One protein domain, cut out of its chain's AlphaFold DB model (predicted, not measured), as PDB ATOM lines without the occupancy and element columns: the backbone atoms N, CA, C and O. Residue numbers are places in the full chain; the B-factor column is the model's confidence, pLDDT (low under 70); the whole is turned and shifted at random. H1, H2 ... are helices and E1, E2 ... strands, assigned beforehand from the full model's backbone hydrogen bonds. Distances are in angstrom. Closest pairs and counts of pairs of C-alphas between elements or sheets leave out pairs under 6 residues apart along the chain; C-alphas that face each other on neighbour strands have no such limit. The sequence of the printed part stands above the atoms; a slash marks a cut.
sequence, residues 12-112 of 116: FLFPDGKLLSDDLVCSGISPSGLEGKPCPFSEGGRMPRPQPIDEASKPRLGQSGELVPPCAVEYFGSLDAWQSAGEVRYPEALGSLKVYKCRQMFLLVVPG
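AT A GLANCE: This is residues 12 to 112 of the 116 residues of an uncharacterized protein of Anaerolineales bacterium (UniProt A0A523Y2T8). This model has little regular structure: a small, strongly twisted sheet of E2, E3 and E4 with H2 on it, the long loop of residues 27 to 71 across one end, residues 84 to 96 at the other end, and E1 and H1 off to one side. Of 101 printed residues, 32 are in two named helices and four strands, E1, H1, E2, H2, E3, E4, of mixed class. The antiparallel sheet runs E2, E3, E4. It is compact, radius of gyration of the C-alphas 13.4 A, spanning 35 by 31 by 20 A.

IN THESE COORDINATES: Find C-alpha 19 at (-46.628, 49.135, -24.011), where E1, residues 19 to 21, begins. Next come H1, 22 to 26, E2, 72 to 78, 14.7 A long, and H2, 79 to 83. E3, 97 to 102, measures 15.5 A; E4, 107 to 112, measures 16.2 A, ending at C-alpha 112 (-44.059, 36.972, -34.460).

HOW THE PARTS SIT: Look within hydrogen-bond range for N 73 and O 101, 2.8 A, between E2 and E3, and N 100 and O 108, 2.9 A, in the hairpin E3 and E4. H2 is on the sheet, height 6.9 A; its closest C-alphas with E3 are Leu 79 and Leu 97, 5.7 A. H1 is not on it; E1 pairs with no named strand. In H1 and H2 every O i to N i+4 pair is within range.

THE WHOLE: The farthest C-alphas, Ser 32 and Glu 55, are 36.3 A apart. The printed part has no cut; links H1 to E2 and H2 to E3 are long. Residues 31 to 34 and 55 to 59 have pLDDT under 70.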
ATOM      1  N   PHE A  12     -42.063  47.053 -25.790       93.25
ATOM      2  CA  PHE A  12     -41.493  47.126 -24.454       93.25
ATOM      3  C   PHE A  12     -42.600  47.116 -23.404       93.25
ATOM      4  O   PHE A  12     -43.547  47.897 -23.488       93.25
ATOM      5  N   LEU A  13     -42.448  46.235 -22.419       92.56
ATOM      6  CA  LEU A  13     -43.372  46.006 -21.316       92.56
ATOM      7  C   LEU A  13     -42.959  46.873 -20.119       92.56
ATOM      8  O   LEU A  13     -41.843  46.731 -19.610       92.56
ATOM      9  N   PHE A  14     -43.843  47.758 -19.658       89.00
ATOM     10  CA  PHE A  14     -43.584  48.617 -18.501       89.00
ATOM     11  C   PHE A  14     -44.348  48.163 -17.251       89.00
ATOM     12  O   PHE A  14     -45.491  47.727 -17.358       89.00
ATOM     13  N   PRO A  15     -43.782  48.329 -16.038       84.81
ATOM     14  CA  PRO A  15     -44.427  47.902 -14.792       84.81
ATOM     15  C   PRO A  15     -45.796  48.534 -14.503       84.81
ATOM     16  O   PRO A  15     -46.517  48.046 -13.645       84.81
ATOM     17  N   ASP A  16     -46.160  49.619 -15.186       86.44
ATOM     18  CA  ASP A  16     -47.477  50.258 -15.093       86.44
ATOM     19  C   ASP A  16     -48.491  49.712 -16.120       86.44
ATOM     20  O   ASP A  16     -49.576  50.270 -16.278       86.44
ATOM     21  N   GLY A  17     -48.142  48.637 -16.836       86.81
ATOM     22  CA  GLY A  17     -48.963  48.014 -17.876       86.81
ATOM     23  C   GLY A  17     -48.897  48.706 -19.230       86.81
ATOM     24  O   GLY A  17     -49.580  48.287 -20.166       86.81
ATOM     25  N   LYS A  18     -48.078  49.755 -19.379       90.06
ATOM     26  CA  LYS A  18     -47.893  50.395 -20.680       90.06
ATOM     27  C   LYS A  18     -47.064  49.530 -21.617       90.06
ATOM     28  O   LYS A  18     -46.128  48.834 -21.220       90.06
ATOM     29  N   LEU A  19     -47.396  49.660 -22.895       91.38
ATOM     30  CA  LEU A  19     -46.628  49.135 -24.011       91.38
ATOM     31  C   LEU A  19     -46.068  50.300 -24.812       91.38
ATOM     32  O   LEU A  19     -46.834  51.153 -25.263       91.38
ATOM     33  N   LEU A  20     -44.753  50.319 -25.013       91.81
ATOM     34  CA  LEU A  20     -44.110  51.265 -25.922       91.81
ATOM     35  C   LEU A  20     -43.489  50.520 -27.099       91.81
ATOM     36  O   LEU A  20     -42.929  49.438 -26.936       91.81
ATOM     37  N   SER A  21     -43.587  51.103 -28.288       92.44
ATOM     38  CA  SER A  21     -42.919  50.585 -29.476       92.44
ATOM     39  C   SER A  21     -41.411  50.817 -29.419       92.44
ATOM     40  O   SER A  21     -40.906  51.672 -28.683       92.44
ATOM     41  N   ASP A  22     -40.681  50.046 -30.217       91.81
ATOM     42  CA  ASP A  22     -39.232  50.135 -30.282       91.81
ATOM     43  C   ASP A  22     -38.728  51.488 -30.779       91.81
ATOM     44  O   ASP A  22     -37.699  51.922 -30.291       91.81
ATOM     45  N   ASP A  23     -39.429  52.203 -31.661       90.38
ATOM     46  CA  ASP A  23     -39.036  53.574 -32.026       90.38
ATOM     47  C   ASP A  23     -39.095  54.531 -30.841       90.38
ATOM     48  O   ASP A  23     -38.193  55.344 -30.673       90.38
ATOM     49  N   LEU A  24     -40.117  54.434 -29.989       89.19
ATOM     50  CA  LEU A  24     -40.249  55.332 -28.844       89.19
ATOM     51  C   LEU A  24     -39.149  55.083 -27.814       89.19
ATOM     52  O   LEU A  24     -38.639  56.045 -27.239       89.19
ATOM     53  N   VAL A  25     -38.781  53.812 -27.616       88.88
ATOM     54  CA  VAL A  25     -37.756  53.405 -26.646       88.88
ATOM     55  C   VAL A  25     -36.342  53.556 -27.195       88.88
ATOM     56  O   VAL A  25     -35.472  54.174 -26.584       88.88
ATOM     57  N   CYS A  26     -36.092  53.000 -28.370       89.56
ATOM     58  CA  CYS A  26     -34.760  52.909 -28.941       89.56
ATOM     59  C   CYS A  26     -34.291  54.198 -29.618       89.56
ATOM     60  O   CYS A  26     -33.090  54.344 -29.806       89.56
ATOM     61  N   SER A  27     -35.167  55.165 -29.904       86.31
ATOM     62  CA  SER A  27     -34.741  56.518 -30.303       86.31
ATOM     63  C   SER A  27     -34.150  57.336 -29.151       86.31
ATOM     64  O   SER A  27     -33.542  58.375 -29.397       86.31
ATOM     65  N   GLY A  28     -34.338  56.897 -27.901       80.19
ATOM     66  CA  GLY A  28     -33.952  57.647 -26.706       80.19
ATOM     67  C   GLY A  28     -34.927  58.767 -26.326       80.19
ATOM     68  O   GLY A  28     -34.665  59.491 -25.370       80.19
ATOM     69  N   ILE A  29     -36.057  58.918 -27.029       77.50
ATOM     70  CA  ILE A  29     -37.076  59.941 -26.728       77.50
ATOM     71  C   ILE A  29     -37.811  59.629 -25.414       77.50
ATOM     72  O   ILE A  29     -38.140  60.532 -24.647       77.50
ATOM     73  N   SER A  30     -38.075  58.352 -25.144       72.44
ATOM     74  CA  SER A  30     -38.783  57.863 -23.958       72.44
ATOM     75  C   SER A  30     -38.250  56.472 -23.603       72.44
ATOM     76  O   SER A  30     -37.771  55.792 -24.492       72.44
ATOM     77  N   PRO A  31     -38.324  55.978 -22.358       69.69
ATOM     78  CA  PRO A  31     -38.664  56.685 -21.126       69.69
ATOM     79  C   PRO A  31     -37.528  57.605 -20.658       69.69
ATOM     80  O   PRO A  31     -36.362  57.392 -20.978       69.69
ATOM     81  N   SER A  32     -37.854  58.583 -19.807       61.44
ATOM     82  CA  SER A  32     -36.904  59.560 -19.239       61.44
ATOM     83  C   SER A  32     -35.686  58.917 -18.557       61.44
ATOM     84  O   SER A  32     -34.622  59.525 -18.491       61.44
ATOM     85  N   GLY A  33     -35.832  57.675 -18.078       67.19
ATOM     86  CA  GLY A  33     -34.763  56.888 -17.455       67.19
ATOM     87  C   GLY A  33     -33.635  56.460 -18.400       67.19
ATOM     88  O   GLY A  33     -32.625  55.949 -17.932       67.19
ATOM     89  N   LEU A  34     -33.782  56.675 -19.710       68.12
ATOM     90  CA  LEU A  34     -32.716  56.466 -20.689       68.12
ATOM     91  C   LEU A  34     -31.781  57.673 -20.851       68.12
ATOM     92  O   LEU A  34     -30.782  57.562 -21.556       68.12
ATOM     93  N   GLU A  35     -32.065  58.819 -20.219       74.19
ATOM     94  CA  GLU A  35     -31.252  60.047 -20.329       74.19
ATOM     95  C   GLU A  35     -31.007  60.502 -21.784       74.19
ATOM     96  O   GLU A  35     -29.946  61.033 -22.114       74.19
ATOM     97  N   GLY A  36     -31.958  60.247 -22.687       73.75
ATOM     98  CA  GLY A  36     -31.794  60.544 -24.113       73.75
ATOM     99  C   GLY A  36     -30.952  59.523 -24.887       73.75
ATOM    100  O   GLY A  36     -30.708  59.716 -26.076       73.75
ATOM    101  N   LYS A  37     -30.478  58.448 -24.245       80.12
ATOM    102  CA  LYS A  37     -29.685  57.399 -24.897       80.12
ATOM    103  C   LYS A  37     -30.600  56.366 -25.559       80.12
ATOM    104  O   LYS A  37     -31.634  56.013 -24.996       80.12
ATOM    105  N   PRO A  38     -30.219  55.834 -26.727       82.88
ATOM    106  CA  PRO A  38     -30.962  54.756 -27.356       82.88
ATOM    107  C   PRO A  38     -30.874  53.463 -26.535       82.88
ATOM    108  O   PRO A  38     -29.961  53.270 -25.724       82.88
ATOM    109  N   CYS A  39     -31.799  52.541 -26.795       84.44
ATOM    110  CA  CYS A  39     -31.745  51.202 -26.219       84.44
ATOM    111  C   CYS A  39     -30.464  50.465 -26.685       84.44
ATOM    112  O   CYS A  39     -29.931  50.760 -27.763       84.44
ATOM    113  N   PRO A  40     -29.937  49.496 -25.910       80.88
ATOM    114  CA  PRO A  40     -28.751  48.745 -26.306       80.88
ATOM    115  C   PRO A  40     -28.939  48.074 -27.667       80.88
ATOM    116  O   PRO A  40     -29.971  47.449 -27.902       80.88
ATOM    117  N   PHE A  41     -27.912  48.152 -28.518       84.69
ATOM    118  CA  PHE A  41     -27.912  47.620 -29.887       84.69
ATOM    119  C   PHE A  41     -28.884  48.313 -30.849       84.69
ATOM    120  O   PHE A  41     -29.104  47.788 -31.931       84.69
ATOM    121  N   SER A  42     -29.452  49.475 -30.508       87.62
ATOM    122  CA  SER A  42     -30.320  50.188 -31.448       87.62
ATOM    123  C   SER A  42     -29.606  50.538 -32.755       87.62
ATOM    124  O   SER A  42     -28.492  51.066 -32.751       87.62
ATOM    125  N   GLU A  43     -30.304  50.320 -33.867       88.94
ATOM    126  CA  GLU A  43     -29.897  50.739 -35.204       88.94
ATOM    127  C   GLU A  43     -30.922  51.746 -35.733       88.94
ATOM    128  O   GLU A  43     -32.112  51.447 -35.838       88.94
ATOM    129  N   GLY A  44     -30.484  52.976 -36.015       87.31
ATOM    130  CA  GLY A  44     -31.368  54.028 -36.532       87.31
ATOM    131  C   GLY A  44     -32.536  54.398 -35.606       87.31
ATOM    132  O   GLY A  44     -33.577  54.828 -36.094       87.31
ATOM    133  N   GLY A  45     -32.392  54.211 -34.288       87.62
ATOM    134  CA  GLY A  45     -33.445  54.490 -33.306       87.62
ATOM    135  C   GLY A  45     -34.509  53.394 -33.185       87.62
ATOM    136  O   GLY A  45     -35.540  53.615 -32.558       87.62
ATOM    137  N   ARG A  46     -34.281  52.218 -33.776       90.75
ATOM    138  CA  ARG A  46     -35.163  51.045 -33.696       90.75
ATOM    139  C   ARG A  46     -34.437  49.880 -33.039       90.75
ATOM    140  O   ARG A  46     -33.207  49.893 -32.923       90.75
ATOM    141  N   MET A  47     -35.194  48.882 -32.599       91.38
ATOM    142  CA  MET A  47     -34.613  47.590 -32.231       91.38
ATOM    143  C   MET A  47     -34.199  46.876 -33.526       91.38
ATOM    144  O   MET A  47     -34.990  46.901 -34.468       91.38
ATOM    145  N   PRO A  48     -33.009  46.256 -33.621       91.62
ATOM    146  CA  PRO A  48     -32.679  45.437 -34.779       91.62
ATOM    147  C   PRO A  48     -33.528  44.169 -34.820       91.62
ATOM    148  O   PRO A  48     -34.073  43.712 -33.810       91.62
ATOM    149  N   ARG A  49     -33.577  43.548 -35.999       91.50
ATOM    150  CA  ARG A  49     -34.311  42.296 -36.181       91.50
ATOM    151  C   ARG A  49     -33.731  41.183 -35.301       91.50
ATOM    152  O   ARG A  49     -32.516  41.156 -35.087       91.50
ATOM    153  N   PRO A  50     -34.573  40.241 -34.841       91.94
ATOM    154  CA  PRO A  50     -34.104  39.047 -34.157       91.94
ATOM    155  C   PRO A  50     -33.048  38.293 -34.961       91.94
ATOM    156  O   PRO A  50     -33.137  38.195 -36.186       91.94
ATOM    157  N   GLN A  51     -32.074  37.743 -34.249       90.94
ATOM    158  CA  GLN A  51     -30.965  36.974 -34.802       90.94
ATOM    159  C   GLN A  51     -30.981  35.564 -34.205       90.94
ATOM    160  O   GLN A  51     -31.461  35.397 -33.080       90.94
ATOM    161  N   PRO A  52     -30.506  34.545 -34.936       90.19
ATOM    162  CA  PRO A  52     -30.428  33.191 -34.406       90.19
ATOM    163  C   PRO A  52     -29.459  33.123 -33.219       90.19
ATOM    164  O   PRO A  52     -28.429  33.795 -33.210       90.19
ATOM    165  N   ILE A  53     -29.777  32.294 -32.226       86.50
ATOM    166  CA  ILE A  53     -28.858  31.977 -31.131       86.50
ATOM    167  C   ILE A  53     -27.696  31.138 -31.678       86.50
ATOM    168  O   ILE A  53     -27.906  30.003 -32.127       86.50
ATOM    169  N   ASP A  54     -26.467  31.652 -31.579       80.50
ATOM    170  CA  ASP A  54     -25.263  30.867 -31.870       80.50
ATOM    171  C   ASP A  54     -25.101  29.747 -30.834       80.50
ATOM    172  O   ASP A  54     -25.311  29.975 -29.640       80.50
ATOM    173  N   GLU A  55     -24.644  28.561 -31.259       62.47
ATOM    174  CA  GLU A  55     -24.447  27.380 -30.393       62.47
ATOM    175  C   GLU A  55     -23.588  27.661 -29.147       62.47
ATOM    176  O   GLU A  55     -23.771  27.046 -28.097       62.47
ATOM    177  N   ALA A  56     -22.674  28.630 -29.230       61.78
ATOM    178  CA  ALA A  56     -21.788  29.015 -28.134       61.78
ATOM    179  C   ALA A  56     -22.423  29.995 -27.127       61.78
ATOM    180  O   ALA A  56     -21.807  30.328 -26.110       61.78
ATOM    181  N   SER A  57     -23.624  30.514 -27.398       59.84
ATOM    182  CA  SER A  57     -24.124  31.729 -26.759       59.84
ATOM    183  C   SER A  57     -25.428  31.519 -25.985       59.84
ATOM    184  O   SER A  57     -26.533  31.660 -26.481       59.84
ATOM    185  N   LYS A  58     -25.258  31.308 -24.673       64.25
ATOM    186  CA  LYS A  58     -26.256  31.539 -23.610       64.25
ATOM    187  C   LYS A  58     -27.462  30.574 -23.621       64.25
ATOM    188  O   LYS A  58     -28.541  30.951 -24.072       64.25
ATOM    189  N   PRO A  59     -27.371  29.425 -22.920       64.44
ATOM    190  CA  PRO A  59     -28.514  28.517 -22.710       64.44
ATOM    191  C   PRO A  59     -29.724  29.162 -22.002       64.44
ATOM    192  O   PRO A  59     -30.785  28.562 -21.915       64.44
ATOM    193  N   ARG A  60     -29.583  30.392 -21.488       79.38
ATOM    194  CA  ARG A  60     -30.655  31.171 -20.848       79.38
ATOM    195  C   ARG A  60     -31.600  31.874 -21.833       79.38
ATOM    196  O   ARG A  60     -32.516  32.555 -21.381       79.38
ATOM    197  N   LEU A  61     -31.345  31.782 -23.139       81.88
ATOM    198  CA  LEU A  61     -32.138  32.452 -24.176       81.88
ATOM    199  C   LEU A  61     -33.027  31.511 -24.994       81.88
ATOM    200  O   LEU A  61     -33.969  31.993 -25.615       81.88
ATOM    201  N   GLY A  62     -32.746  30.208 -24.982       81.00
ATOM    202  CA  GLY A  62     -33.428  29.217 -25.812       81.00
ATOM    203  C   GLY A  62     -32.443  28.239 -26.447       81.00
ATOM    204  O   GLY A  62     -31.298  28.119 -25.999       81.00
ATOM    205  N   GLN A  63     -32.902  27.531 -27.477       82.00
ATOM    206  CA  GLN A  63     -32.090  26.582 -28.235       82.00
ATOM    207  C   GLN A  63     -31.312  27.274 -29.361       82.00
ATOM    208  O   GLN A  63     -31.692  28.344 -29.834       82.00
ATOM    209  N   SER A  64     -30.218  26.659 -29.820       83.88
ATOM    210  CA  SER A  64     -29.479  27.204 -30.961       83.88
ATOM    211  C   SER A  64     -30.348  27.241 -32.221       83.88
ATOM    212  O   SER A  64     -31.153  26.345 -32.462       83.88
ATOM    213  N   GLY A  65     -30.197  28.307 -33.008       84.25
ATOM    214  CA  GLY A  65     -31.004  28.559 -34.199       84.25
ATOM    215  C   GLY A  65     -32.338  29.260 -33.928       84.25
ATOM    216  O   GLY A  65     -32.908  29.821 -34.863       84.25
ATOM    217  N   GLU A  66     -32.821  29.314 -32.679       87.19
ATOM    218  CA  GLU A  66     -33.993  30.130 -32.347       87.19
ATOM    219  C   GLU A  66     -33.688  31.619 -32.517       87.19
ATOM    220  O   GLU A  66     -32.614  32.100 -32.158       87.19
ATOM    221  N   LEU A  67     -34.657  32.363 -33.049       91.06
ATOM    222  CA  LEU A  67     -34.543  33.806 -33.210       91.06
ATOM    223  C   LEU A  67     -34.775  34.518 -31.876       91.06
ATOM    224  O   LEU A  67     -35.806  34.319 -31.236       91.06
ATOM    225  N   VAL A  68     -33.856  35.407 -31.500       91.19
ATOM    226  CA  VAL A  68     -33.964  36.245 -30.301       91.19
ATOM    227  C   VAL A  68     -33.578  37.692 -30.585       91.19
ATOM    228  O   VAL A  68     -32.747  37.957 -31.457       91.19
ATOM    229  N   PRO A  69     -34.154  38.666 -29.859       91.44
ATOM    230  CA  PRO A  69     -33.716  40.046 -29.976       91.44
ATOM    231  C   PRO A  69     -32.252  40.170 -29.514       91.44
ATOM    232  O   PRO A  69     -31.886  39.605 -28.480       91.44
ATOM    233  N   PRO A  70     -31.399  40.935 -30.218       88.75
ATOM    234  CA  PRO A  70     -29.955  40.969 -29.953       88.75
ATOM    235  C   PRO A  70     -29.598  41.522 -28.566       88.75
ATOM    236  O   PRO A  70     -28.556  41.192 -27.998       88.75
ATOM    237  N   CYS A  71     -30.473  42.341 -27.975       88.38
ATOM    238  CA  CYS A  71     -30.275  42.860 -26.627       88.38
ATOM    239  C   CYS A  71     -30.557  41.835 -25.515       88.38
ATOM    240  O   CYS A  71     -30.220  42.117 -24.357       88.38
ATOM    241  N   ALA A  72     -31.163  40.685 -25.840       90.94
ATOM    242  CA  ALA A  72     -31.646  39.717 -24.868       90.94
ATOM    243  C   ALA A  72     -30.512  39.109 -24.033       90.94
ATOM    244  O   ALA A  72     -29.432  38.738 -24.515       90.94
ATOM    245  N   VAL A  73     -30.779  38.993 -22.738       90.12
ATOM    246  CA  VAL A  73     -29.908  38.328 -21.763       90.12
ATOM    247  C   VAL A  73     -30.600  37.172 -21.047       90.12
ATOM    248  O   VAL A  73     -29.907  36.303 -20.525       90.12
ATOM    249  N   GLU A  74     -31.934  37.149 -21.037       90.81
ATOM    250  CA  GLU A  74     -32.744  36.156 -20.330       90.81
ATOM    251  C   GLU A  74     -34.126  36.020 -20.992       90.81
ATOM    252  O   GLU A  74     -34.697  37.020 -21.440       90.81
ATOM    253  N   TYR A  75     -34.638  34.788 -21.065       91.19
ATOM    254  CA  TYR A  75     -35.982  34.436 -21.533       91.19
ATOM    255  C   TYR A  75     -36.872  34.057 -20.342       91.19
ATOM    256  O   TYR A  75     -36.437  33.311 -19.466       91.19
ATOM    257  N   PHE A  76     -38.107  34.565 -20.311       89.88
ATOM    258  CA  PHE A  76     -39.036  34.400 -19.184       89.88
ATOM    259  C   PHE A  76     -40.249  33.503 -19.468       89.88
ATOM    260  O   PHE A  76     -41.086  33.343 -18.583       89.88
ATOM    261  N   GLY A  77     -40.350  32.906 -20.656       90.19
ATOM    262  CA  GLY A  77     -41.565  32.211 -21.091       90.19
ATOM    263  C   GLY A  77     -42.459  33.090 -21.969       90.19
ATOM    264  O   GLY A  77     -42.075  34.192 -22.373       90.19
ATOM    265  N   SER A  78     -43.662  32.608 -22.257       92.12
ATOM    266  CA  SER A  78     -44.753  33.377 -22.856       92.12
ATOM    267  C   SER A  78     -45.245  34.483 -21.932       92.12
ATOM    268  O   SER A  78     -45.130  34.417 -20.705       92.12
ATOM    269  N   LEU A  79     -45.836  35.511 -22.539       91.38
ATOM    270  CA  LEU A  79     -46.401  36.640 -21.817       91.38
ATOM    271  C   LEU A  79     -47.512  36.209 -20.861       91.38
ATOM    272  O   LEU A  79     -47.546  36.721 -19.748       91.38
ATOM    273  N   ASP A  80     -48.360  35.252 -21.243       91.06
ATOM    274  CA  ASP A  80     -49.418  34.725 -20.374       91.06
ATOM    275  C   ASP A  80     -48.861  34.015 -19.139       91.06
ATOM    276  O   ASP A  80     -49.285  34.301 -18.015       91.06
ATOM    277  N   ALA A  81     -47.867  33.143 -19.327       88.62
ATOM    278  CA  ALA A  81     -47.202  32.472 -18.216       88.62
ATOM    279  C   ALA A  81     -46.514  33.487 -17.293       88.62
ATOM    280  O   ALA A  81     -46.675  33.427 -16.074       88.62
ATOM    281  N   TRP A  82     -45.813  34.466 -17.866       87.62
ATOM    282  CA  TRP A  82     -45.103  35.490 -17.105       87.62
ATOM    283  C   TRP A  82     -46.047  36.443 -16.348       87.62
ATOM    284  O   TRP A  82     -45.823  36.715 -15.168       87.62
ATOM    285  N   GLN A  83     -47.130  36.917 -16.977       86.25
ATOM    286  CA  GLN A  83     -48.076  37.853 -16.353       86.25
ATOM    287  C   GLN A  83     -48.992  37.185 -15.323       86.25
ATOM    288  O   GLN A  83     -49.466  37.858 -14.413       86.25
ATOM    289  N   SER A  84     -49.207  35.866 -15.409       75.62
ATOM    290  CA  SER A  84     -49.973  35.116 -14.401       75.62
ATOM    291  C   SER A  84     -49.384  35.215 -12.984       75.62
ATOM    292  O   SER A  84     -50.102  35.028 -12.003       75.62
ATOM    293  N   ALA A  85     -48.096  35.559 -12.870       70.25
ATOM    294  CA  ALA A  85     -47.400  35.772 -11.606       70.25
ATOM    295  C   ALA A  85     -47.441  37.231 -11.101       70.25
ATOM    296  O   ALA A  85     -46.956  37.504 -10.003       70.25
ATOM    297  N   GLY A  86     -47.973  38.175 -11.888       70.44
ATOM    298  CA  GLY A  86     -47.953  39.610 -11.598       70.44
ATOM    299  C   GLY A  86     -49.342  40.249 -11.484       70.44
ATOM    300  O   GLY A  86     -50.356  39.680 -11.872       70.44
ATOM    301  N   GLU A  87     -49.386  41.478 -10.962       76.00
ATOM    302  CA  GLU A  87     -50.617  42.291 -10.902       76.00
ATOM    303  C   GLU A  87     -50.910  43.034 -12.220       76.00
ATOM    304  O   GLU A  87     -52.024  43.506 -12.450       76.00
ATOM    305  N   VAL A  88     -49.912  43.134 -13.103       83.50
ATOM    306  CA  VAL A  88     -49.980  43.874 -14.367       83.50
ATOM    307  C   VAL A  88     -50.506  42.971 -15.475       83.50
ATOM    308  O   VAL A  88     -50.011  41.862 -15.657       83.50
ATOM    309  N   ARG A  89     -51.474  43.467 -16.253       86.38
ATOM    310  CA  ARG A  89     -52.045  42.742 -17.395       86.38
ATOM    311  C   ARG A  89     -51.753  43.452 -18.704       86.38
ATOM    312  O   ARG A  89     -51.993  44.652 -18.826       86.38
ATOM    313  N   TYR A  90     -51.296  42.685 -19.684       90.00
ATOM    314  CA  TYR A  90     -51.088  43.134 -21.054       90.00
ATOM    315  C   TYR A  90     -52.197  42.590 -21.971       90.00
ATOM    316  O   TYR A  90     -52.933  41.684 -21.578       90.00
ATOM    317  N   PRO A  91     -52.362  43.135 -23.190       90.19
ATOM    318  CA  PRO A  91     -53.375  42.663 -24.128       90.19
ATOM    319  C   PRO A  91     -53.230  41.169 -24.450       90.19
ATOM    320  O   PRO A  91     -52.149  40.722 -24.833       90.19
ATOM    321  N   GLU A  92     -54.339  40.426 -24.401       87.75
ATOM    322  CA  GLU A  92     -54.387  38.971 -24.651       87.75
ATOM    323  C   GLU A  92     -53.812  38.571 -26.019       87.75
ATOM    324  O   GLU A  92     -53.224  37.505 -26.173       87.75
ATOM    325  N   ALA A  93     -53.897  39.453 -27.021       89.50
ATOM    326  CA  ALA A  93     -53.317  39.222 -28.346       89.50
ATOM    327  C   ALA A  93     -51.788  39.009 -28.330       89.50
ATOM    328  O   ALA A  93     -51.229  38.496 -29.302       89.50
ATOM    329  N   LEU A  94     -51.113  39.423 -27.253       90.94
ATOM    330  CA  LEU A  94     -49.678  39.249 -27.039       90.94
ATOM    331  C   LEU A  94     -49.353  38.045 -26.142       90.94
ATOM    332  O   LEU A  94     -48.178  37.745 -25.966       90.94
ATOM    333  N   GLY A  95     -50.363  37.361 -25.594       89.69
ATOM    334  CA  GLY A  95     -50.218  36.330 -24.564       89.69
ATOM    335  C   GLY A  95     -49.258  35.200 -24.934       89.69
ATOM    336  O   GLY A  95     -48.398  34.823 -24.142       89.69
ATOM    337  N   SER A  96     -49.305  34.743 -26.188       92.81
ATOM    338  CA  SER A  96     -48.427  33.682 -26.695       92.81
ATOM    339  C   SER A  96     -47.025  34.159 -27.099       92.81
ATOM    340  O   SER A  96     -46.251  33.366 -27.631       92.81
ATOM    341  N   LEU A  97     -46.703  35.452 -26.982       94.25
ATOM    342  CA  LEU A  97     -45.394  35.970 -27.385       94.25
ATOM    343  C   LEU A  97     -44.344  35.694 -26.315       94.25
ATOM    344  O   LEU A  97     -44.609  35.832 -25.121       94.25
ATOM    345  N   LYS A  98     -43.130  35.368 -26.760       93.56
ATOM    346  CA  LYS A  98     -41.977  35.156 -25.883       93.56
ATOM    347  C   LYS A  98     -41.551  36.473 -25.225       93.56
ATOM    348  O   LYS A  98     -41.327  37.473 -25.913       93.56
ATOM    349  N   VAL A  99     -41.409  36.457 -23.901       93.88
ATOM    350  CA  VAL A  99     -40.926  37.583 -23.097       93.88
ATOM    351  C   VAL A  99     -39.424  37.469 -22.906       93.88
ATOM    352  O   VAL A  99     -38.909  36.483 -22.374       93.88
ATOM    353  N   TYR A 100     -38.719  38.526 -23.292       93.31
ATOM    354  CA  TYR A 100     -37.280  38.642 -23.126       93.31
ATOM    355  C   TYR A 100     -36.938  39.817 -22.230       93.31
ATOM    356  O   TYR A 100     -37.589  40.862 -22.252       93.31
ATOM    357  N   LYS A 101     -35.843  39.669 -21.495       91.75
ATOM    358  CA  LYS A 101     -35.188  40.771 -20.803       91.75
ATOM    359  C   LYS A 101     -33.923  41.159 -21.525       91.75
ATOM    360  O   LYS A 101     -33.081  40.311 -21.824       91.75
ATOM    361  N   CYS A 102     -33.769  42.453 -21.738       88.69
ATOM    362  CA  CYS A 102     -32.591  43.049 -22.332       88.69
ATOM    363  C   CYS A 102     -31.664  43.680 -21.293       88.69
ATOM    364  O   CYS A 102     -32.001  43.857 -20.117       88.69
ATOM    365  N   ARG A 103     -30.449  44.024 -21.739       76.19
ATOM    366  CA  ARG A 103     -29.544  44.886 -20.962       76.19
ATOM    367  C   ARG A 103     -30.282  46.183 -20.587       76.19
ATOM    368  O   ARG A 103     -31.087  46.665 -21.374       76.19
ATOM    369  N   GLN A 104     -30.009  46.726 -19.396       79.12
ATOM    370  CA  GLN A 104     -30.749  47.852 -18.782       79.12
ATOM    371  C   GLN A 104     -32.169  47.520 -18.272       79.12
ATOM    372  O   GLN A 104     -32.970  48.421 -18.067       79.12
ATOM    373  N   MET A 105     -32.464  46.242 -17.997       85.12
ATOM    374  CA  MET A 105     -33.698  45.783 -17.327       85.12
ATOM    375  C   MET A 105     -35.000  45.975 -18.119       85.12
ATOM    376  O   MET A 105     -36.078  45.758 -17.571       85.12
ATOM    377  N   PHE A 106     -34.921  46.311 -19.406       89.12
ATOM    378  CA  PHE A 106     -36.097  46.343 -20.267       89.12
ATOM    379  C   PHE A 106     -36.664  44.949 -20.484       89.12
ATOM    380  O   PHE A 106     -35.929  44.030 -20.848       89.12
ATOM    381  N   LEU A 107     -37.975  44.825 -20.313       92.44
ATOM    382  CA  LEU A 107     -38.743  43.667 -20.737       92.44
ATOM    383  C   LEU A 107     -39.393  43.980 -22.076       92.44
ATOM    384  O   LEU A 107     -39.896  45.086 -22.273       92.44
ATOM    385  N   LEU A 108     -39.364  43.032 -23.004       94.31
ATOM    386  CA  LEU A 108     -39.974  43.209 -24.313       94.31
ATOM    387  C   LEU A 108     -40.491  41.898 -24.892       94.31
ATOM    388  O   LEU A 108     -40.011  40.814 -24.562       94.31
ATOM    389  N   VAL A 109     -41.440  42.038 -25.807       94.75
ATOM    390  CA  VAL A 109     -41.901  40.985 -26.709       94.75
ATOM    391  C   VAL A 109     -41.614  41.399 -28.147       94.75
ATOM    392  O   VAL A 109     -41.616  42.585 -28.481       94.75
ATOM    393  N   VAL A 110     -41.383  40.420 -29.015       93.62
ATOM    394  CA  VAL A 110     -41.166  40.649 -30.448       93.62
ATOM    395  C   VAL A 110     -42.370  40.106 -31.212       93.62
ATOM    396  O   VAL A 110     -42.657  38.908 -31.110       93.62
ATOM    397  N   PRO A 111     -43.083  40.932 -31.997       90.75
ATOM    398  CA  PRO A 111     -44.173  40.446 -32.830       90.75
ATOM    399  C   PRO A 111     -43.712  39.317 -33.761       90.75
ATOM    400  O   PRO A 111     -42.792  39.483 -34.556       90.75
ATOM    401  N   GLY A 112     -44.374  38.162 -33.663       88.75
ATOM    402  CA  GLY A 112     -44.059  36.972 -34.460       88.75
ATOM    403  C   GLY A 112     -43.171  35.939 -33.760       88.75
ATOM    404  O   GLY A 112     -43.154  34.799 -34.209       88.75
TER     405      GLY A 112